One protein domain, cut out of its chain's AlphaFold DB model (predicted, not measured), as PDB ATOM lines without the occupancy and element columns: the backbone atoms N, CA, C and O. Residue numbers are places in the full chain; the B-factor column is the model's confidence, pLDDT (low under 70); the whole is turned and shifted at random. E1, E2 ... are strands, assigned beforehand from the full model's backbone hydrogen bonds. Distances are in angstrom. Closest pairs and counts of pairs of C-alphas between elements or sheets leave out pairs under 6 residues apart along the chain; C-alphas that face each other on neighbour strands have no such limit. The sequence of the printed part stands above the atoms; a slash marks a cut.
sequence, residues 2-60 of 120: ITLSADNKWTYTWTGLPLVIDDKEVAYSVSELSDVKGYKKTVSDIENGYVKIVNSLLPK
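AT A GLANCE: This is residues 2 to 60 of the 120 residues of the protein "GRAM_POS_ANCHORING domain-containing protein" of Streptococcus agalactiae LMG 14747 (UniProt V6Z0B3). The domain has little regular structure: a long unnamed stretch, residues 2 to 38, runs out to a turn that sticks out at one end, residues 20 to 25, and folds back to a small two-stranded hairpin, E1 then E2. The 59 printed residues hold no named helix and 10 residues in the two strands, order E1 - E2, antiparallel; the class is all strand. The whole is a loose rod, 50 by 24 by 19 A, with a radius of gyration of the C-alphas of 14.5 A.

HOW THE PARTS SIT: Residues 20 to 21 pair with residues 24 to 25, antiparallel, and residues 20 to 25 stand free. E1, residues 39 to 43, and E2, residues 53 to 57, form a hairpin with a short link of 9 residues. They are antiparallel neighbours, 159 degrees between their directions. C-alphas 39 and 57 face each other at 4.4 A. N 40 and O 56, 2.8 A, and N 54 and O 42, 2.9 A, are within hydrogen-bond range.

IN THESE COORDINATES: E1 begins at C-alpha 39 (108.328, 21.034, 287.589) and is 13.1 A long. E2 is 13.3 A long and ends at C-alpha 57 (105.967, 17.406, 286.798).

THE WHOLE: The two C-alphas farthest apart, those of Asp 23 and Lys 60, are 50.6 A apart. The printed part has no cut. Mean pLDDT of the printed part is 86.2; residue 60 is under 70.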
ATOM      1  N   ILE A   2     103.742  35.818 300.372       89.56
ATOM      2  CA  ILE A   2     102.852  34.786 300.922       89.56
ATOM      3  C   ILE A   2     103.489  33.416 300.704       89.56
ATOM      4  O   ILE A   2     104.017  33.155 299.625       89.56
ATOM      5  N   THR A   3     103.412  32.550 301.713       89.81
ATOM      6  CA  THR A   3     103.859  31.157 301.626       89.81
ATOM      7  C   THR A   3     102.642  30.244 301.588       89.81
ATOM      8  O   THR A   3     101.823  30.257 302.506       89.81
ATOM      9  N   LEU A   4     102.519  29.450 300.526       84.75
ATOM     10  CA  LEU A   4     101.505  28.404 300.414       84.75
ATOM     11  C   LEU A   4     102.070  27.081 300.936       84.75
ATOM     12  O   LEU A   4     103.225  26.746 300.670       84.75
ATOM     13  N   SER A   5     101.265  26.353 301.699       83.94
ATOM     14  CA  SER A   5     101.628  25.071 302.297       83.94
ATOM     15  C   SER A   5     100.395  24.177 302.439       83.94
ATOM     16  O   SER A   5      99.260  24.588 302.190       83.94
ATOM     17  N   ALA A   6     100.605  22.936 302.879       78.94
ATOM     18  CA  ALA A   6      99.495  22.047 303.205       78.94
ATOM     19  C   ALA A   6      98.591  22.625 304.316       78.94
ATOM     20  O   ALA A   6      97.374  22.439 304.261       78.94
ATOM     21  N   ASP A   7      99.154  23.380 305.265       85.62
ATOM     22  CA  ASP A   7      98.421  23.929 306.415       85.62
ATOM     23  C   ASP A   7      97.375  24.965 305.993       85.62
ATOM     24  O   ASP A   7      96.279  25.011 306.551       85.62
ATOM     25  N   ASN A   8      97.675  25.761 304.959       82.06
ATOM     26  CA  ASN A   8      96.725  26.712 304.368       82.06
ATOM     27  C   ASN A   8      96.021  26.168 303.121       82.06
ATOM     28  O   ASN A   8      95.427  26.925 302.348       82.06
ATOM     29  N   LYS A   9      96.074  24.844 302.930       85.19
ATOM     30  CA  LYS A   9      95.440  24.137 301.816       85.19
ATOM     31  C   LYS A   9      95.858  24.689 300.452       85.19
ATOM     32  O   LYS A   9      95.089  24.599 299.502       85.19
ATOM     33  N   TRP A  10      97.065  25.250 300.357       85.19
ATOM     34  CA  TRP A  10      97.585  25.897 299.153       85.19
ATOM     35  C   TRP A  10      96.711  27.053 298.646       85.19
ATOM     36  O   TRP A  10      96.643  27.304 297.445       85.19
ATOM     37  N   THR A  11      96.039  27.761 299.557       85.88
ATOM     38  CA  THR A  11      95.150  28.881 299.224       85.88
ATOM     39  C   THR A  11      95.457  30.122 300.042       85.88
ATOM     40  O   THR A  11      95.895  30.049 301.190       85.88
ATOM     41  N   TYR A  12      95.204  31.276 299.435       89.69
ATOM     42  CA  TYR A  12      95.284  32.568 300.093       89.69
ATOM     43  C   TYR A  12      94.343  33.564 299.410       89.69
ATOM     44  O   TYR A  12      94.111  33.477 298.203       89.69
ATOM     45  N   THR A  13      93.831  34.526 300.175       92.94
ATOM     46  CA  THR A  13      92.997  35.621 299.674       92.94
ATOM     47  C   THR A  13      93.615  36.942 300.104       92.94
ATOM     48  O   THR A  13      93.747  37.214 301.295       92.94
ATOM     49  N   TRP A  14      93.988  37.774 299.133       92.19
ATOM     50  CA  TRP A  14      94.342  39.165 299.398       92.19
ATOM     51  C   TRP A  14      93.066  39.986 299.579       92.19
ATOM     52  O   TRP A  14      92.148  39.905 298.767       92.19
ATOM     53  N   THR A  15      93.017  40.785 300.638       92.50
ATOM     54  CA  THR A  15      91.891  41.671 300.956       92.50
ATOM     55  C   THR A  15      92.358  43.120 300.996       92.50
ATOM     56  O   THR A  15      93.510  43.382 301.333       92.50
ATOM     57  N   GLY A  16      91.457  44.063 300.709       93.69
ATOM     58  CA  GLY A  16      91.764  45.496 300.798       93.69
ATOM     59  C   GLY A  16      92.690  46.004 299.691       93.69
ATOM     60  O   GLY A  16      93.446  46.946 299.912       93.69
ATOM     61  N   LEU A  17      92.657  45.371 298.516       92.25
ATOM     62  CA  LEU A  17      93.394  45.841 297.347       92.25
ATOM     63  C   LEU A  17      92.683  47.066 296.738       92.25
ATOM     64  O   LEU A  17      91.489  46.966 296.439       92.25
ATOM     65  N   PRO A  18      93.363  48.213 296.557       93.56
ATOM     66  CA  PRO A  18      92.762  49.389 295.931       93.56
ATOM     67  C   PRO A  18      92.434  49.125 294.457       93.56
ATOM     68  O   PRO A  18      93.236  48.541 293.730       93.56
ATOM     69  N   LEU A  19      91.265  49.576 294.002       91.75
ATOM     70  CA  LEU A  19      90.893  49.503 292.583       91.75
ATOM     71  C   LEU A  19      91.554  50.621 291.766       91.75
ATOM     72  O   LEU A  19      91.869  50.429 290.595       91.75
ATOM     73  N   VAL A  20      91.760  51.779 292.396       93.50
ATOM     74  CA  VAL A  20      92.274  52.998 291.773       93.50
ATOM     75  C   VAL A  20      93.330  53.613 292.686       93.50
ATOM     76  O   VAL A  20      93.117  53.716 293.896       93.50
ATOM     77  N   ILE A  21      94.459  54.015 292.108       95.12
ATOM     78  CA  ILE A  21      95.513  54.797 292.764       95.12
ATOM     79  C   ILE A  21      95.795  55.995 291.859       95.12
ATOM     80  O   ILE A  21      95.987  55.812 290.659       95.12
ATOM     81  N   ASP A  22      95.794  57.205 292.421       95.81
ATOM     82  CA  ASP A  22      96.051  58.454 291.686       95.81
ATOM     83  C   ASP A  22      95.203  58.586 290.402       95.81
ATOM     84  O   ASP A  22      95.722  58.833 289.312       95.81
ATOM     85  N   ASP A  23      93.892  58.345 290.531       95.81
ATOM     86  CA  ASP A  23      92.900  58.376 289.443       95.81
ATOM     87  C   ASP A  23      93.166  57.398 288.275       95.81
ATOM     88  O   ASP A  23      92.621  57.555 287.180       95.81
ATOM     89  N   LYS A  24      93.979  56.352 288.491       95.25
ATOM     90  CA  LYS A  24      94.255  55.289 287.510       95.25
ATOM     91  C   LYS A  24      93.885  53.912 288.047       95.25
ATOM     92  O   LYS A  24      94.192  53.580 289.191       95.25
ATOM     93  N   GLU A  25      93.261  53.099 287.200       93.44
ATOM     94  CA  GLU A  25      92.965  51.700 287.517       93.44
ATOM     95  C   GLU A  25      94.248  50.899 287.765       93.44
ATOM     96  O   GLU A  25      95.259  51.065 287.076       93.44
ATOM     97  N   VAL A  26      94.191  50.005 288.751       90.12
ATOM     98  CA  VAL A  26      95.320  49.157 289.135       90.12
ATOM     99  C   VAL A  26      95.141  47.755 288.562       90.12
ATOM    100  O   VAL A  26      94.187  47.050 288.889       90.12
ATOM    101  N   ALA A  27      96.105  47.319 287.752       90.12
ATOM    102  CA  ALA A  27      96.191  45.942 287.281       90.12
ATOM    103  C   ALA A  27      97.038  45.092 288.240       90.12
ATOM    104  O   ALA A  27      98.182  45.434 288.550       90.12
ATOM    105  N   TYR A  28      96.492  43.957 288.678       88.25
ATOM    106  CA  TYR A  28      97.175  43.013 289.563       88.25
ATOM    107  C   TYR A  28      97.711  41.805 288.794       88.25
ATOM    108  O   TYR A  28      97.122  41.360 287.813       88.25
ATOM    109  N   SER A  29      98.819  41.242 289.274       88.31
ATOM    110  CA  SER A  29      99.363  39.970 288.800       88.31
ATOM    111  C   SER A  29      99.906  39.151 289.969       88.31
ATOM    112  O   SER A  29     100.207  39.682 291.042       88.31
ATOM    113  N   VAL A  30     100.020  37.840 289.766       88.56
ATOM    114  CA  VAL A  30     100.615  36.912 290.731       88.56
ATOM    115  C   VAL A  30     101.746  36.160 290.047       88.56
ATOM    116  O   VAL A  30     101.641  35.777 288.887       88.56
ATOM    117  N   SER A  31     102.839  35.944 290.775       83.94
ATOM    118  CA  SER A  31     103.986  35.177 290.297       83.94
ATOM    119  C   SER A  31     104.480  34.241 291.391       83.94
ATOM    120  O   SER A  31     104.594  34.629 292.556       83.94
ATOM    121  N   GLU A  32     104.779  33.000 291.013       85.81
ATOM    122  CA  GLU A  32     105.474  32.061 291.886       85.81
ATOM    123  C   GLU A  32     106.981  32.345 291.838       85.81
ATOM    124  O   GLU A  32     107.644  32.155 290.811       85.81
ATOM    125  N   LEU A  33     107.514  32.800 292.975       80.62
ATOM    126  CA  LEU A  33     108.919  33.191 293.128       80.62
ATOM    127  C   LEU A  33     109.875  31.993 293.189       80.62
ATOM    128  O   LEU A  33     111.061  32.136 292.906       80.62
ATOM    129  N   SER A  34     109.370  30.826 293.583       77.06
ATOM    130  CA  SER A  34     110.163  29.614 293.758       77.06
ATOM    131  C   SER A  34     110.271  28.853 292.442       77.06
ATOM    132  O   SER A  34     109.257  28.566 291.810       77.06
ATOM    133  N   ASP A  35     111.481  28.447 292.065       77.50
ATOM    134  CA  ASP A  35     111.666  27.467 290.999       77.50
ATOM    135  C   ASP A  35     111.774  26.065 291.598       77.50
ATOM    136  O   ASP A  35     112.709  25.731 292.330       77.50
ATOM    137  N   VAL A  36     110.785  25.227 291.292       79.50
ATOM    138  CA  VAL A  36     110.728  23.848 291.779       79.50
ATOM    139  C   VAL A  36     111.363  22.928 290.740       79.50
ATOM    140  O   VAL A  36     110.826  22.709 289.652       79.50
ATOM    141  N   LYS A  37     112.534  22.371 291.068       79.75
ATOM    142  CA  LYS A  37     113.280  21.489 290.161       79.75
ATOM    143  C   LYS A  37     112.413  20.314 289.697       79.75
ATOM    144  O   LYS A  37     111.852  19.586 290.510       79.75
ATOM    145  N   GLY A  38     112.375  20.097 288.384       78.44
ATOM    146  CA  GLY A  38     111.602  19.015 287.772       78.44
ATOM    147  C   GLY A  38     110.128  19.348 287.540       78.44
ATOM    148  O   GLY A  38     109.412  18.492 287.034       78.44
ATOM    149  N   TYR A  39     109.686  20.567 287.849       80.69
ATOM    150  CA  TYR A  39     108.328  21.034 287.589       80.69
ATOM    151  C   TYR A  39     108.323  22.212 286.613       80.69
ATOM    152  O   TYR A  39     109.254  23.013 286.559       80.69
ATOM    153  N   LYS A  40     107.244  22.310 285.837       82.69
ATOM    154  CA  LYS A  40     106.898  23.455 285.003       82.69
ATOM    155  C   LYS A  40     105.722  24.186 285.639       82.69
ATOM    156  O   LYS A  40     104.659  23.586 285.798       82.69
ATOM    157  N   LYS A  41     105.912  25.469 285.941       86.25
ATOM    158  CA  LYS A  41     104.869  26.347 286.472       86.25
ATOM    159  C   LYS A  41     104.054  27.007 285.366       86.25
ATOM    160  O   LYS A  41     104.598  27.390 284.329       86.25
ATOM    161  N   THR A  42     102.758  27.163 285.603       85.62
ATOM    162  CA  THR A  42     101.849  27.986 284.798       85.62
ATOM    163  C   THR A  42     100.952  28.789 285.726       85.62
ATOM    164  O   THR A  42     100.399  28.228 286.673       85.62
ATOM    165  N   VAL A  43     100.788  30.078 285.439       87.00
ATOM    166  CA  VAL A  43      99.878  30.978 286.154       87.00
ATOM    167  C   VAL A  43      98.755  31.349 285.191       87.00
ATOM    168  O   VAL A  43      99.037  31.678 284.041       87.00
ATOM    169  N   SER A  44      97.504  31.227 285.629       84.94
ATOM    170  CA  SER A  44      96.348  31.667 284.844       84.94
ATOM    171  C   SER A  44      96.202  33.184 284.870       84.94
ATOM    172  O   SER A  44      96.726  33.854 285.761       84.94
ATOM    173  N   ASP A  45      95.386  33.709 283.962       88.06
ATOM    174  CA  ASP A  45      94.839  35.051 284.121       88.06
ATOM    175  C   ASP A  45      93.961  35.139 285.378       88.06
ATOM    176  O   ASP A  45      93.561  34.123 285.970       88.06
ATOM    177  N   ILE A  46      93.693  36.375 285.805       86.38
ATOM    178  CA  ILE A  46      92.774  36.651 286.905       86.38
ATOM    179  C   ILE A  46      91.354  36.683 286.342       86.38
ATOM    180  O   ILE A  46      90.987  37.607 285.620       86.38
ATOM    181  N   GLU A  47      90.537  35.706 286.725       87.06
ATOM    182  CA  GLU A  47      89.126  35.623 286.349       87.06
ATOM    183  C   GLU A  47      88.259  35.738 287.601       87.06
ATOM    184  O   GLU A  47      88.390  34.957 288.543       87.06
ATOM    185  N   ASN A  48      87.374  36.738 287.639       87.69
ATOM    186  CA  ASN A  48      86.470  37.000 288.767       87.69
ATOM    187  C   ASN A  48      87.185  37.069 290.135       87.69
ATOM    188  O   ASN A  48      86.648  36.619 291.147       87.69
ATOM    189  N   GLY A  49      88.408  37.611 290.165       82.75
ATOM    190  CA  GLY A  49      89.227  37.721 291.379       82.75
ATOM    191  C   GLY A  49      89.967  36.440 291.779       82.75
ATOM    192  O   GLY A  49      90.621  36.421 292.820       82.75
ATOM    193  N   TYR A  50      89.907  35.387 290.962       85.19
ATOM    194  CA  TYR A  50      90.616  34.131 291.185       85.19
ATOM    195  C   TYR A  50      91.806  33.988 290.246       85.19
ATOM    196  O   TYR A  50      91.739  34.325 289.069       85.19
ATOM    197  N   VAL A  51      92.881  33.411 290.773       86.12
ATOM    198  CA  VAL A  51      94.080  33.035 290.026       86.12
ATOM    199  C   VAL A  51      94.478  31.619 290.411       86.12
ATOM    200  O   VAL A  51      94.400  31.239 291.583       86.12
ATOM    201  N   LYS A  52      94.906  30.820 289.431       88.94
ATOM    202  CA  LYS A  52      95.396  29.460 289.645       88.94
ATOM    203  C   LYS A  52      96.862  29.363 289.240       88.94
ATOM    204  O   LYS A  52      97.248  29.767 288.147       88.94
ATOM    205  N   ILE A  53      97.655  28.755 290.115       86.06
ATOM    206  CA  ILE A  53      99.042  28.375 289.842       86.06
ATOM    207  C   ILE A  53      99.088  26.851 289.755       86.06
ATOM    208  O   ILE A  53      98.610  26.161 290.656       86.06
ATOM    209  N   VAL A  54      99.634  26.322 288.661       84.94
ATOM    210  CA  VAL A  54      99.765  24.879 288.423       84.94
ATOM    211  C   VAL A  54     101.229  24.531 288.213       84.94
ATOM    212  O   VAL A  54     101.868  25.054 287.303       84.94
ATOM    213  N   ASN A  55     101.727  23.591 289.015       82.62
ATOM    214  CA  ASN A  55     103.052  23.000 288.864       82.62
ATOM    215  C   ASN A  55     102.926  21.586 288.295       82.62
ATOM    216  O   ASN A  55     102.480  20.665 288.974       82.62
ATOM    217  N   SER A  56     103.340  21.414 287.041       81.00
ATOM    218  CA  SER A  56     103.307  20.135 286.324       81.00
ATOM    219  C   SER A  56     104.666  19.445 286.380       81.00
ATOM    220  O   SER A  56     105.662  20.040 285.973       81.00
ATOM    221  N   LEU A  57     104.728  18.191 286.835       81.06
ATOM    222  CA  LEU A  57     105.967  17.406 286.798       81.06
ATOM    223  C   LEU A  57     106.412  17.206 285.340       81.06
ATOM    224  O   LEU A  57     105.625  16.786 284.491       81.06
ATOM    225  N   LEU A  58     107.680  17.487 285.053       79.00
ATOM    226  CA  LEU A  58     108.258  17.254 283.736       79.00
ATOM    227  C   LEU A  58     108.370  15.744 283.465       79.00
ATOM    228  O   LEU A  58     108.744  14.985 284.366       79.00
ATOM    229  N   PRO A  59     108.081  15.284 282.233       79.38
ATOM    230  CA  PRO A  59     108.244  13.882 281.884       79.38
ATOM    231  C   PRO A  59     109.703  13.464 282.071       79.38
ATOM    232  O   PRO A  59     110.631  14.192 281.705       79.38
ATOM    233  N   LYS A  60     109.914  12.271 282.635       66.31
ATOM    234  CA  LYS A  60     111.250  11.678 282.693       66.31
ATOM    235  C   LYS A  60     111.721  11.443 281.248       66.31
ATOM    236  O   LYS A  60     110.924  10.935 280.456       66.31
TER     237      LYS A  60